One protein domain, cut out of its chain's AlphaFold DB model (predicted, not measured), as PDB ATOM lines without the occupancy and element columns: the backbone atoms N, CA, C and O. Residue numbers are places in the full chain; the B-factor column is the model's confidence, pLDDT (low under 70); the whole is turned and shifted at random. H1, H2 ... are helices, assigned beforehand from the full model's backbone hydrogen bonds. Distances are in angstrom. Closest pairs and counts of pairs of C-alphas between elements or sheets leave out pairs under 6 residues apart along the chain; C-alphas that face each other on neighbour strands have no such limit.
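Overview. This is residues 48 to 147 of the 250 residues of the protein "HEAT repeat domain-containing protein" of Proteobacteria bacterium (UniProt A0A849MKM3). Four helices, H1, H3, H6 and H7, stand side by side in a row, with H3 and H6 nearly parallel in its middle, and H2 and H4 pack on one side of this row. The short helix H5 sits by the end where H3 and H6 begin. The printed part has 100 residues, with seven named helices in the order H1 to H7 and no named strand; the class is all helix. It is compact, with a radius of gyration of the C-alphas of 12.3 A, and rounded, spanning 34 by 27 by 24 A.

Arrangement. Start with H1, residues 48 to 56, and look on to H2, residues 62 to 68: they touch, closest at the C-alphas of Leu 51 and Ala 68, 6.2 A apart, at a steep tilt of 46 degrees, opposite ways. H1 also touches H3, residues 74 to 87, closest at the C-alphas of Tyr 56 and Ala 83, 5.0 A apart; the tilt of 33 degrees, the same way, is shallow but only just. Next comes H4, residues 91 to 102, which touches H3 only at the corner by their link, and only just, with 3 pairs of C-alphas within 8 A, the closest being Met 87 and Val 93 at 6.8 A. With residues 92 to 93 alone H4 only just touches H2, with 3 such pairs; Leu 62 and Val 93 are closest, at 6.2 A. Then find H5, residues 113 to 116, close to H3 but not clearly touching it: the closest C-alphas, of Ser 74 and Leu 115, are 6.4 A apart. H6, residues 119 to 132, touches H3 at a shallow tilt of 5 degrees, the same way, closest at the C-alphas of Val 78 and Val 121, 4.9 A apart. H6 touches H4 too, closest at the C-alphas of Leu 97 and Ile 129, 6.8 A apart, at a steep tilt of 43 degrees, opposite ways. H7, residues 138 to 145, forms a helical hairpin with H6; the C-alphas of Ala 126 and Ile 140 are closest, at 5.6 A. Every O i to N i+4 pair is within hydrogen-bond range in H1, H2, H4, H6 and H7, against 7 of 10 in H3, and H5 is too short for such a pair.

Along the chain. Find C-alpha 48 at (93.737, 85.890, 91.061), where H1 begins. H3 runs 20.2 A from C-alpha 74 at (102.146, 83.391, 81.190), H4 16.7 A and H6 19.7 A. H7 ends at C-alpha 145, at (120.125, 73.032, 82.151).

Size, cuts and confidence. The C-alphas farthest apart, of Asp 50 and Lys 138, are 34.2 A apart. The printed part has no cut and no long link. Mean pLDDT of the printed part is 93.7; look for values under 70 at residues 135 to 136.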
ATOM      1  N   PHE A  48      92.438  86.548  91.258       91.56
ATOM      2  CA  PHE A  48      93.737  85.890  91.061       91.56
ATOM      3  C   PHE A  48      94.742  86.264  92.159       91.56
ATOM      4  O   PHE A  48      95.468  85.404  92.650       91.56
ATOM      5  N   ARG A  49      94.757  87.533  92.590       93.06
ATOM      6  CA  ARG A  49      95.638  87.998  93.670       93.06
ATOM      7  C   ARG A  49      95.395  87.222  94.966       93.06
ATOM      8  O   ARG A  49      96.351  86.826  95.627       93.06
ATOM      9  N   ASP A  50      94.132  86.974  95.309       94.69
ATOM     10  CA  ASP A  50      93.781  86.222  96.515       94.69
ATOM     11  C   ASP A  50      94.158  84.741  96.387       94.69
ATOM     12  O   ASP A  50      94.632  84.146  97.357       94.69
ATOM     13  N   LEU A  51      93.987  84.147  95.198       94.75
ATOM     14  CA  LEU A  51      94.445  82.782  94.918       94.75
ATOM     15  C   LEU A  51      95.962  82.672  95.073       94.75
ATOM     16  O   LEU A  51      96.437  81.823  95.826       94.75
ATOM     17  N   TYR A  52      96.715  83.567  94.432       93.94
ATOM     18  CA  TYR A  52      98.172  83.594  94.510       93.94
ATOM     19  C   TYR A  52      98.658  83.739  95.955       93.94
ATOM     20  O   TYR A  52      99.503  82.968  96.399       93.94
ATOM     21  N   GLN A  53      98.070  84.652  96.735       95.06
ATOM     22  CA  GLN A  53      98.437  84.835  98.140       95.06
ATOM     23  C   GLN A  53      98.175  83.574  98.980       95.06
ATOM     24  O   GLN A  53      98.972  83.215  99.852       95.06
ATOM     25  N   ARG A  54      97.063  82.874  98.727       97.25
ATOM     26  CA  ARG A  54      96.754  81.603  99.398       97.25
ATOM     27  C   ARG A  54      97.769  80.525  99.037       97.25
ATOM     28  O   ARG A  54      98.248  79.860  99.950       97.25
ATOM     29  N   ILE A  55      98.138  80.405  97.762       97.00
ATOM     30  CA  ILE A  55      99.160  79.459  97.291       97.00
ATOM     31  C   ILE A  55     100.508  79.775  97.939       97.00
ATOM     32  O   ILE A  55     101.084  78.915  98.596       97.00
ATOM     33  N   TYR A  56     100.957  81.028  97.845       93.50
ATOM     34  CA  TYR A  56     102.224  81.493  98.405       93.50
ATOM     35  C   TYR A  56     102.326  81.260  99.921       93.50
ATOM     36  O   TYR A  56     103.390  80.936 100.441       93.50
ATOM     37  N   SER A  57     101.207  81.384 100.642       93.38
ATOM     38  CA  SER A  57     101.145  81.116 102.086       93.38
ATOM     39  C   SER A  57     100.963  79.639 102.462       93.38
ATOM     40  O   SER A  57     100.893  79.335 103.652       93.38
ATOM     41  N   GLY A  58     100.859  78.730 101.487       95.25
ATOM     42  CA  GLY A  58     100.633  77.302 101.727       95.25
ATOM     43  C   GLY A  58      99.210  76.953 102.190       95.25
ATOM     44  O   GLY A  58      99.005  75.911 102.806       95.25
ATOM     45  N   LYS A  59      98.227  77.838 101.969       96.88
ATOM     46  CA  LYS A  59      96.850  77.738 102.502       96.88
ATOM     47  C   LYS A  59      95.779  77.521 101.430       96.88
ATOM     48  O   LYS A  59      94.588  77.612 101.733       96.88
ATOM     49  N   ALA A  60      96.174  77.330 100.175       97.38
ATOM     50  CA  ALA A  60      95.233  77.077  99.092       97.38
ATOM     51  C   ALA A  60      94.701  75.638  99.145       97.38
ATOM     52  O   ALA A  60      95.411  74.723  99.552       97.38
ATOM     53  N   THR A  61      93.465  75.420  98.702       97.25
ATOM     54  CA  THR A  61      92.970  74.069  98.394       97.25
ATOM     55  C   THR A  61      93.432  73.629  97.001       97.25
ATOM     56  O   THR A  61      93.806  74.467  96.178       97.25
ATOM     57  N   LEU A  62      93.348  72.328  96.692       96.69
ATOM     58  CA  LEU A  62      93.639  71.821  95.342       96.69
ATOM     59  C   LEU A  62      92.787  72.513  94.263       96.69
ATOM     60  O   LEU A  62      93.313  72.907  93.229       96.69
ATOM     61  N   GLU A  63      91.499  72.743  94.524       95.81
ATOM     62  CA  GLU A  63      90.612  73.445  93.586       95.81
ATOM     63  C   GLU A  63      91.022  74.905  93.364       95.81
ATOM     64  O   GLU A  63      90.959  75.415  92.248       95.81
ATOM     65  N   GLN A  64      91.509  75.583  94.407       96.75
ATOM     66  CA  GLN A  64      92.045  76.940  94.277       96.75
ATOM     67  C   GLN A  64      93.345  76.962  93.468       96.75
ATOM     68  O   GLN A  64      93.559  77.895  92.695       96.75
ATOM     69  N   VAL A  65      94.184  75.931  93.607       97.44
ATOM     70  CA  VAL A  65      95.362  75.743  92.756       97.44
ATOM     71  C   VAL A  65      94.928  75.544  91.306       97.44
ATOM     72  O   VAL A  65      95.321  76.338  90.459       97.44
ATOM     73  N   LYS A  66      94.053  74.570  91.019       96.56
ATOM     74  CA  LYS A  66      93.540  74.324  89.660       96.56
ATOM     75  C   LYS A  66      92.940  75.588  89.041       96.56
ATOM     76  O   LYS A  66      93.218  75.880  87.883       96.56
ATOM     77  N   LEU A  67      92.192  76.377  89.817       95.94
ATOM     78  CA  LEU A  67      91.631  77.649  89.364       95.94
ATOM     79  C   LEU A  67      92.717  78.678  89.016       95.94
ATOM     80  O   LEU A  67      92.636  79.313  87.965       95.94
ATOM     81  N   ALA A  68      93.752  78.831  89.847       96.56
ATOM     82  CA  ALA A  68      94.864  79.740  89.563       96.56
ATOM     83  C   ALA A  68      95.610  79.359  88.271       96.56
ATOM     84  O   ALA A  68      96.036  80.237  87.521       96.56
ATOM     85  N   LEU A  69      95.695  78.060  87.977       97.12
ATOM     86  CA  LEU A  69      96.332  77.507  86.779       97.12
ATOM     87  C   LEU A  69      95.520  77.693  85.485       97.12
ATOM     88  O   LEU A  69      96.015  77.378  84.406       97.12
ATOM     89  N   THR A  70      94.297  78.227  85.564       96.62
ATOM     90  CA  THR A  70      93.483  78.575  84.382       96.62
ATOM     91  C   THR A  70      93.829  79.943  83.783       96.62
ATOM     92  O   THR A  70      93.309  80.306  82.729       96.62
ATOM     93  N   THR A  71      94.702  80.725  84.436       95.06
ATOM     94  CA  THR A  71      95.125  82.040  83.930       95.06
ATOM     95  C   THR A  71      95.714  81.935  82.519       95.06
ATOM     96  O   THR A  71      96.488  81.022  82.228       95.06
ATOM     97  N   LYS A  72      95.367  82.885  81.644       95.50
ATOM     98  CA  LYS A  72      95.923  83.019  80.281       95.50
ATOM     99  C   LYS A  72      97.137  83.945  80.200       95.50
ATOM    100  O   LYS A  72      97.665  84.202  79.129       95.50
ATOM    101  N   ASP A  73      97.591  84.423  81.349       95.31
ATOM    102  CA  ASP A  73      98.790  85.239  81.489       95.31
ATOM    103  C   ASP A  73      99.974  84.346  81.889       95.31
ATOM    104  O   ASP A  73      99.997  83.786  82.991       95.31
ATOM    105  N   SER A  74     100.953  84.221  80.988       93.62
ATOM    106  CA  SER A  74     102.146  83.391  81.190       93.62
ATOM    107  C   SER A  74     102.975  83.834  82.400       93.62
ATOM    108  O   SER A  74     103.474  82.984  83.134       93.62
ATOM    109  N   THR A  75     103.080  85.139  82.674       91.44
ATOM    110  CA  THR A  75     103.821  85.661  83.839       91.44
ATOM    111  C   THR A  75     103.149  85.229  85.138       91.44
ATOM    112  O   THR A  75     103.799  84.737  86.063       91.44
ATOM    113  N   LYS A  76     101.819  85.365  85.206       94.94
ATOM    114  CA  LYS A  76     101.033  84.895  86.355       94.94
ATOM    115  C   LYS A  76     101.184  83.389  86.557       94.94
ATOM    116  O   LYS A  76     101.263  82.937  87.702       94.94
ATOM    117  N   LEU A  77     101.241  82.621  85.472       96.25
ATOM    118  CA  LEU A  77     101.374  81.172  85.533       96.25
ATOM    119  C   LEU A  77     102.767  80.739  86.012       96.25
ATOM    120  O   LEU A  77     102.845  79.925  86.928       96.25
ATOM    121  N   VAL A  78     103.842  81.346  85.495       95.81
ATOM    122  CA  VAL A  78     105.226  81.155  85.982       95.81
ATOM    123  C   VAL A  78     105.330  81.451  87.480       95.81
ATOM    124  O   VAL A  78     105.810  80.620  88.250       95.81
ATOM    125  N   ASN A  79     104.806  82.597  87.926       93.25
ATOM    126  CA  ASN A  79     104.819  82.954  89.346       93.25
ATOM    127  C   ASN A  79     104.031  81.943  90.186       93.25
ATOM    128  O   ASN A  79     104.467  81.557  91.271       93.25
ATOM    129  N   THR A  80     102.882  81.485  89.677       97.31
ATOM    130  CA  THR A  80     102.085  80.451  90.340       97.31
ATOM    131  C   THR A  80     102.873  79.151  90.468       97.31
ATOM    132  O   THR A  80     102.892  78.597  91.561       97.31
ATOM    133  N   MET A  81     103.581  78.707  89.418       97.06
ATOM    134  CA  MET A  81     104.437  77.514  89.473       97.06
ATOM    135  C   MET A  81     105.442  77.606  90.616       97.06
ATOM    136  O   MET A  81     105.418  76.772  91.516       97.06
ATOM    137  N   HIS A  82     106.258  78.662  90.653       95.50
ATOM    138  CA  HIS A  82     107.260  78.820  91.708       95.50
ATOM    139  C   HIS A  82     106.646  78.899  93.112       95.50
ATOM    140  O   HIS A  82     107.215  78.362  94.069       95.50
ATOM    141  N   ALA A  83     105.477  79.533  93.246       95.88
ATOM    142  CA  ALA A  83     104.763  79.631  94.515       95.88
ATOM    143  C   ALA A  83     104.226  78.275  95.007       95.88
ATOM    144  O   ALA A  83     104.101  78.084  96.218       95.88
ATOM    145  N   LEU A  84     103.968  77.305  94.118       97.44
ATOM    146  CA  LEU A  84     103.507  75.964  94.506       97.44
ATOM    147  C   LEU A  84     104.538  75.187  95.335       97.44
ATOM    148  O   LEU A  84     104.158  74.258  96.043       97.44
ATOM    149  N   TYR A  85     105.804  75.612  95.384       95.75
ATOM    150  CA  TYR A  85     106.761  75.082  96.361       95.75
ATOM    151  C   TYR A  85     106.294  75.259  97.824       95.75
ATOM    152  O   TYR A  85     106.565  74.417  98.685       95.75
ATOM    153  N   ALA A  86     105.538  76.320  98.134       96.06
ATOM    154  CA  ALA A  86     104.948  76.507  99.465       96.06
ATOM    155  C   ALA A  86     103.945  75.393  99.826       96.06
ATOM    156  O   ALA A  86     103.720  75.117 101.003       96.06
ATOM    157  N   MET A  87     103.404  74.713  98.812       96.19
ATOM    158  CA  MET A  87     102.454  73.608  98.908       96.19
ATOM    159  C   MET A  87     103.132  72.223  98.844       96.19
ATOM    160  O   MET A  87     102.441  71.226  98.661       96.19
ATOM    161  N   ARG A  88     104.462  72.122  99.013       94.75
ATOM    162  CA  ARG A  88     105.245  70.872  98.844       94.75
ATOM    163  C   ARG A  88     104.784  69.652  99.654       94.75
ATOM    164  O   ARG A  88     105.088  68.529  99.281       94.75
ATOM    165  N   TRP A  89     104.049  69.859 100.745       94.62
ATOM    166  CA  TRP A  89     103.507  68.778 101.583       94.62
ATOM    167  C   TRP A  89     102.058  68.408 101.240       94.62
ATOM    168  O   TRP A  89     101.497  67.479 101.817       94.62
ATOM    169  N   HIS A  90     101.423  69.132 100.317       96.12
ATOM    170  CA  HIS A  90     100.054  68.866  99.903       96.12
ATOM    171  C   HIS A  90     100.043  67.785  98.815       96.12
ATOM    172  O   HIS A  90     100.271  68.076  97.641       96.12
ATOM    173  N   ALA A  91      99.692  66.550  99.185       94.69
ATOM    174  CA  ALA A  91      99.722  65.381  98.294       94.69
ATOM    175  C   ALA A  91      99.022  65.609  96.940       94.69
ATOM    176  O   ALA A  91      99.588  65.302  95.897       94.69
ATOM    177  N   GLY A  92      97.836  66.232  96.936       95.75
ATOM    178  CA  GLY A  92      97.118  66.526  95.687       95.75
ATOM    179  C   GLY A  92      97.814  67.543  94.772       95.75
ATOM    180  O   GLY A  92      97.714  67.436  93.557       95.75
ATOM    181  N   VAL A  93      98.554  68.512  95.328       96.44
ATOM    182  CA  VAL A  93      99.321  69.477  94.522       96.44
ATOM    183  C   VAL A  93     100.564  68.795  93.977       96.44
ATOM    184  O   VAL A  93     100.887  68.965  92.811       96.44
ATOM    185  N   HIS A  94     101.220  67.979  94.800       94.56
ATOM    186  CA  HIS A  94     102.361  67.183  94.376       94.56
ATOM    187  C   HIS A  94     102.002  66.264  93.198       94.56
ATOM    188  O   HIS A  94     102.669  66.322  92.170       94.56
ATOM    189  N   ASN A  95     100.900  65.510  93.300       94.56
ATOM    190  CA  ASN A  95     100.391  64.682  92.204       94.56
ATOM    191  C   ASN A  95     100.099  65.515  90.945       94.56
ATOM    192  O   ASN A  95     100.564  65.178  89.860       94.56
ATOM    193  N   LEU A  96      99.407  66.650  91.099       96.44
ATOM    194  CA  LEU A  96      99.091  67.542  89.984       96.44
ATOM    195  C   LEU A  96     100.347  68.055  89.259       96.44
ATOM    196  O   LEU A  96     100.349  68.113  88.035       96.44
ATOM    197  N   LEU A  97     101.420  68.403  89.979       95.81
ATOM    198  CA  LEU A  97     102.674  68.855  89.362       95.81
ATOM    199  C   LEU A  97     103.295  67.769  88.470       95.81
ATOM    200  O   LEU A  97     103.715  68.069  87.355       95.81
ATOM    201  N   TYR A  98     103.313  66.512  88.920       93.75
ATOM    202  CA  TYR A  98     103.813  65.401  88.103       93.75
ATOM    203  C   TYR A  98     102.906  65.098  86.918       93.75
ATOM    204  O   TYR A  98     103.403  64.877  85.823       93.75
ATOM    205  N   LYS A  99     101.588  65.192  87.086       94.06
ATOM    206  CA  LYS A  99     100.645  65.055  85.971       94.06
ATOM    207  C   LYS A  99     100.839  66.141  84.922       94.06
ATOM    208  O   LYS A  99     100.881  65.863  83.729       94.06
ATOM    209  N   MET A 100     101.074  67.375  85.363       95.81
ATOM    210  CA  MET A 100     101.470  68.462  84.472       95.81
ATOM    211  C   MET A 100     102.799  68.175  83.773       95.81
ATOM    212  O   MET A 100     102.936  68.464  82.586       95.81
ATOM    213  N   TRP A 101     103.772  67.595  84.476       95.12
ATOM    214  CA  TRP A 101     105.041  67.176  83.885       95.12
ATOM    215  C   TRP A 101     104.856  66.060  82.848       95.12
ATOM    216  O   TRP A 101     105.429  66.129  81.770       95.12
ATOM    217  N   GLU A 102     103.984  65.093  83.098       93.81
ATOM    218  CA  GLU A 102     103.652  64.012  82.162       93.81
ATOM    219  C   GLU A 102     102.731  64.458  81.012       93.81
ATOM    220  O   GLU A 102     102.517  63.696  80.075       93.81
ATOM    221  N   ILE A 103     102.214  65.697  81.048       93.75
ATOM    222  CA  ILE A 103     101.192  66.205  80.112       93.75
ATOM    223  C   ILE A 103      99.899  65.362  80.179       93.75
ATOM    224  O   ILE A 103      99.157  65.221  79.209       93.75
ATOM    225  N   ASP A 104      99.586  64.829  81.358       94.25
ATOM    226  CA  ASP A 104      98.339  64.116  81.622       94.25
ATOM    227  C   ASP A 104      97.203  65.128  81.866       94.25
ATOM    228  O   ASP A 104      97.101  65.753  82.929       94.25
ATOM    229  N   LYS A 105      96.373  65.336  80.835       92.88
ATOM    230  CA  LYS A 105      95.340  66.387  80.805       92.88
ATOM    231  C   LYS A 105      94.034  65.990  81.494       92.88
ATOM    232  O   LYS A 105      93.201  66.870  81.736       92.88
ATOM    233  N   ASP A 106      93.864  64.721  81.853       89.31
ATOM    234  CA  ASP A 106      92.572  64.166  82.268       89.31
ATOM    235  C   ASP A 106      92.132  64.670  83.652       89.31
ATOM    236  O   ASP A 106      90.957  64.963  83.881       89.31
ATOM    237  N   GLU A 107      93.075  64.864  84.578       76.00
ATOM    238  CA  GLU A 107      92.780  65.273  85.962       76.00
ATOM    239  C   GLU A 107      92.434  66.773  86.097       76.00
ATOM    240  O   GLU A 107      91.814  67.221  87.078       76.00
ATOM    241  N   ALA A 108      92.855  67.582  85.122       86.62
ATOM    242  CA  ALA A 108      92.700  69.031  85.141       86.62
ATOM    243  C   ALA A 108      92.581  69.620  83.719       86.62
ATOM    244  O   ALA A 108      93.404  70.440  83.314       86.62
ATOM    245  N   PRO A 109      91.524  69.297  82.953       89.38
ATOM    246  CA  PRO A 109      91.433  69.663  81.533       89.38
ATOM    247  C   PRO A 109      91.333  71.176  81.284       89.38
ATOM    248  O   PRO A 109      91.567  71.644  80.174       89.38
ATOM    249  N   LYS A 110      90.975  71.956  82.312       93.31
ATOM    250  CA  LYS A 110      90.724  73.402  82.208       93.31
ATOM    251  C   LYS A 110      91.938  74.283  82.504       93.31
ATOM    252  O   LYS A 110      91.825  75.499  82.356       93.31
ATOM    253  N   ILE A 111      93.060  73.723  82.963       95.38
ATOM    254  CA  ILE A 111      94.265  74.534  83.176       95.38
ATOM    255  C   ILE A 111      94.849  74.962  81.827       95.38
ATOM    256  O   ILE A 111      94.534  74.381  80.787       95.38
ATOM    257  N   SER A 112      95.685  75.994  81.826       96.69
ATOM    258  CA  SER A 112      96.283  76.540  80.604       96.69
ATOM    259  C   SER A 112      97.414  75.661  80.071       96.69
ATOM    260  O   SER A 112      98.581  76.048  80.095       96.69
ATOM    261  N   TRP A 113      97.066  74.460  79.600       96.81
ATOM    262  CA  TRP A 113      97.986  73.487  79.001       96.81
ATOM    263  C   TRP A 113      98.822  74.089  77.874       96.81
ATOM    264  O   TRP A 113     100.022  73.845  77.797       96.81
ATOM    265  N   ASP A 114      98.200  74.957  77.077       96.12
ATOM    266  CA  ASP A 114      98.829  75.708  75.997       96.12
ATOM    267  C   ASP A 114     100.035  76.535  76.458       96.12
ATOM    268  O   ASP A 114     101.005  76.665  75.713       96.12
ATOM    269  N   LEU A 115      99.994  77.054  77.689       96.75
ATOM    270  CA  LEU A 115     101.085  77.802  78.309       96.75
ATOM    271  C   LEU A 115     102.023  76.901  79.118       96.75
ATOM    272  O   LEU A 115     103.223  77.145  79.124       96.75
ATOM    273  N   ILE A 116     101.504  75.864  79.783       96.38
ATOM    274  CA  ILE A 116     102.299  74.906  80.580       96.38
ATOM    275  C   ILE A 116     103.340  74.188  79.723       96.38
ATOM    276  O   ILE A 116     104.438  73.909  80.196       96.38
ATOM    277  N   GLU A 117     103.002  73.898  78.470       96.12
ATOM    278  CA  GLU A 117     103.906  73.274  77.503       96.12
ATOM    279  C   GLU A 117     104.985  74.241  76.981       96.12
ATOM    280  O   GLU A 117     105.969  73.798  76.390       96.12
ATOM    281  N   LYS A 118     104.843  75.558  77.199       96.56
ATOM    282  CA  LYS A 118     105.829  76.549  76.748       96.56
ATOM    283  C   LYS A 118     107.015  76.633  77.706       96.56
ATOM    284  O   LYS A 118     106.812  76.558  78.924       96.56
ATOM    285  N   PRO A 119     108.236  76.871  77.190       96.69
ATOM    286  CA  PRO A 119     109.447  76.793  77.998       96.69
ATOM    287  C   PRO A 119     109.416  77.608  79.299       96.69
ATOM    288  O   PRO A 119     109.736  77.024  80.330       96.69
ATOM    289  N   PRO A 120     108.948  78.876  79.352       94.81
ATOM    290  CA  PRO A 120     108.993  79.641  80.600       94.81
ATOM    291  C   PRO A 120     108.232  78.975  81.755       94.81
ATOM    292  O   PRO A 120     108.750  78.833  82.862       94.81
ATOM    293  N   VAL A 121     107.004  78.517  81.493       96.62
ATOM    294  CA  VAL A 121     106.167  77.849  82.500       96.62
ATOM    295  C   VAL A 121     106.697  76.449  82.786       96.62
ATOM    296  O   VAL A 121     106.717  76.019  83.939       96.62
ATOM    297  N   ARG A 122     107.164  75.749  81.750       97.62
ATOM    298  CA  ARG A 122     107.693  74.392  81.858       97.62
ATOM    299  C   ARG A 122     108.973  74.327  82.693       97.62
ATOM    300  O   ARG A 122     109.110  73.426  83.517       97.62
ATOM    301  N   ILE A 123     109.867  75.304  82.550       98.06
ATOM    302  CA  ILE A 123     111.071  75.465  83.375       98.06
ATOM    303  C   ILE A 123     110.685  75.760  84.830       98.06
ATOM    304  O   ILE A 123     111.240  75.157  85.750       98.06
ATOM    305  N   ALA A 124     109.699  76.633  85.067       97.12
ATOM    306  CA  ALA A 124     109.224  76.932  86.418       97.12
ATOM    307  C   ALA A 124     108.575  75.709  87.100       97.12
ATOM    308  O   ALA A 124     108.797  75.468  88.292       97.12
ATOM    309  N   LEU A 125     107.821  74.904  86.343       97.50
ATOM    310  CA  LEU A 125     107.289  73.613  86.783       97.50
ATOM    311  C   LEU A 125     108.425  72.649  87.148       97.50
ATOM    312  O   LEU A 125     108.442  72.124  88.261       97.50
ATOM    313  N   ALA A 126     109.401  72.474  86.250       96.88
ATOM    314  CA  ALA A 126     110.573  71.630  86.469       96.88
ATOM    315  C   ALA A 126     111.342  72.042  87.736       96.88
ATOM    316  O   ALA A 126     111.625  71.209  88.596       96.88
ATOM    317  N   SER A 127     111.608  73.342  87.907       95.88
ATOM    318  CA  SER A 127     112.235  73.891  89.115       95.88
ATOM    319  C   SER A 127     111.443  73.542  90.371       95.88
ATOM    320  O   SER A 127     112.003  73.090  91.368       95.88
ATOM    321  N   THR A 128     110.123  73.714  90.326       96.31
ATOM    322  CA  THR A 128     109.253  73.454  91.475       96.31
ATOM    323  C   THR A 128     109.266  71.980  91.860       96.31
ATOM    324  O   THR A 128     109.441  71.678  93.037       96.31
ATOM    325  N   ILE A 129     109.162  71.069  90.889       95.69
ATOM    326  CA  ILE A 129     109.244  69.624  91.138       95.69
ATOM    327  C   ILE A 129     110.617  69.250  91.700       95.69
ATOM    328  O   ILE A 129     110.682  68.585  92.730       95.69
ATOM    329  N   ASN A 130     111.713  69.721  91.092       94.44
ATOM    330  CA  ASN A 130     113.068  69.406  91.552       94.44
ATOM    331  C   ASN A 130     113.310  69.844  93.008       94.44
ATOM    332  O   ASN A 130     113.960  69.134  93.767       94.44
ATOM    333  N   ARG A 131     112.757  70.990  93.420       92.12
ATOM    334  CA  ARG A 131     112.857  71.473  94.808       92.12
ATOM    335  C   ARG A 131     112.025  70.654  95.793       92.12
ATOM    336  O   ARG A 131     112.334  70.661  96.983       92.12
ATOM    337  N   ILE A 132     110.954  70.008  95.333       91.75
ATOM    338  CA  ILE A 132     110.123  69.120  96.158       91.75
ATOM    339  C   ILE A 132     110.777  67.736  96.272       91.75
ATOM    340  O   ILE A 132     110.870  67.212  97.380       91.75
ATOM    341  N   ASP A 133     111.269  67.175  95.164       86.38
ATOM    342  CA  ASP A 133     111.842  65.824  95.088       86.38
ATOM    343  C   ASP A 133     113.276  65.838  94.519       86.38
ATOM    344  O   ASP A 133     113.547  65.491  93.363       86.38
ATOM    345  N   ILE A 134     114.224  66.263  95.357       72.25
ATOM    346  CA  ILE A 134     115.649  66.433  95.004       72.25
ATOM    347  C   ILE A 134     116.290  65.105  94.551       72.25
ATOM    348  O   ILE A 134     117.191  65.086  93.705       72.25
ATOM    349  N   LEU A 135     115.818  63.973  95.087       62.41
ATOM    350  CA  LEU A 135     116.445  62.663  94.899       62.41
ATOM    351  C   LEU A 135     116.076  61.991  93.566       62.41
ATOM    352  O   LEU A 135     116.829  61.132  93.111       62.41
ATOM    353  N   LYS A 136     114.969  62.377  92.914       62.41
ATOM    354  CA  LYS A 136     114.429  61.669  91.728       62.41
ATOM    355  C   LYS A 136     114.442  62.461  90.418       62.41
ATOM    356  O   LYS A 136     113.800  62.077  89.450       62.41
ATOM    357  N   SER A 137     115.166  63.572  90.367       73.25
ATOM    358  CA  SER A 137     114.938  64.632  89.377       73.25
ATOM    359  C   SER A 137     116.100  64.857  88.402       73.25
ATOM    360  O   SER A 137     116.270  65.970  87.914       73.25
ATOM    361  N   LYS A 138     116.908  63.833  88.076       84.00
ATOM    362  CA  LYS A 138     118.030  63.996  87.126       84.00
ATOM    363  C   LYS A 138     117.557  64.567  85.779       84.00
ATOM    364  O   LYS A 138     118.044  65.622  85.386       84.00
ATOM    365  N   ASP A 139     116.549  63.954  85.164       89.19
ATOM    366  CA  ASP A 139     115.996  64.397  83.874       89.19
ATOM    367  C   ASP A 139     115.390  65.807  83.962       89.19
ATOM    368  O   ASP A 139     115.514  66.615  83.047       89.19
ATOM    369  N   ILE A 140     114.788  66.146  85.105       92.38
ATOM    370  CA  ILE A 140     114.228  67.478  85.370       92.38
ATOM    371  C   ILE A 140     115.345  68.528  85.488       92.38
ATOM    372  O   ILE A 140     115.207  69.636  84.970       92.38
ATOM    373  N   ARG A 141     116.470  68.201  86.136       91.81
ATOM    374  CA  ARG A 141     117.639  69.093  86.205       91.81
ATOM    375  C   ARG A 141     118.277  69.285  84.841       91.81
ATOM    376  O   ARG A 141     118.624  70.410  84.493       91.81
ATOM    377  N   GLU A 142     118.423  68.209  84.076       94.69
ATOM    378  CA  GLU A 142     118.955  68.269  82.713       94.69
ATOM    379  C   GLU A 142     118.051  69.099  81.803       94.69
ATOM    380  O   GLU A 142     118.556  69.955  81.078       94.69
ATOM    381  N   TYR A 143     116.728  68.958  81.937       96.62
ATOM    382  CA  TYR A 143     115.765  69.810  81.247       96.62
ATOM    383  C   TYR A 143     115.956  71.294  81.578       96.62
ATOM    384  O   TYR A 143     115.965  72.118  80.678       96.62
ATOM    385  N   ILE A 144     116.152  71.672  82.846       97.12
ATOM    386  CA  ILE A 144     116.412  73.082  83.197       97.12
ATOM    387  C   ILE A 144     117.742  73.549  82.585       97.12
ATOM    388  O   ILE A 144     117.831  74.650  82.040       97.12
ATOM    389  N   ARG A 145     118.783  72.709  82.653       97.50
ATOM    390  CA  ARG A 145     120.125  73.032  82.151       97.50
ATOM    391  C   ARG A 145     120.192  73.147  80.630       97.50
ATOM    392  O   ARG A 145     121.058  73.874  80.144       97.50
ATOM    393  N   SER A 146     119.292  72.512  79.878       97.88
ATOM    394  CA  SER A 146     119.269  72.655  78.417       97.88
ATOM    395  C   SER A 146     118.925  74.077  77.957       97.88
ATOM    396  O   SER A 146     119.212  74.416  76.816       97.88
ATOM    397  N   PHE A 147     118.386  74.930  78.837       98.19
ATOM    398  CA  PHE A 147     118.050  76.329  78.536       98.19
ATOM    399  C   PHE A 147     119.125  77.348  78.951       98.19
ATOM    400  O   PHE A 147     118.897  78.551  78.842       98.19
TER     401      PHE A 147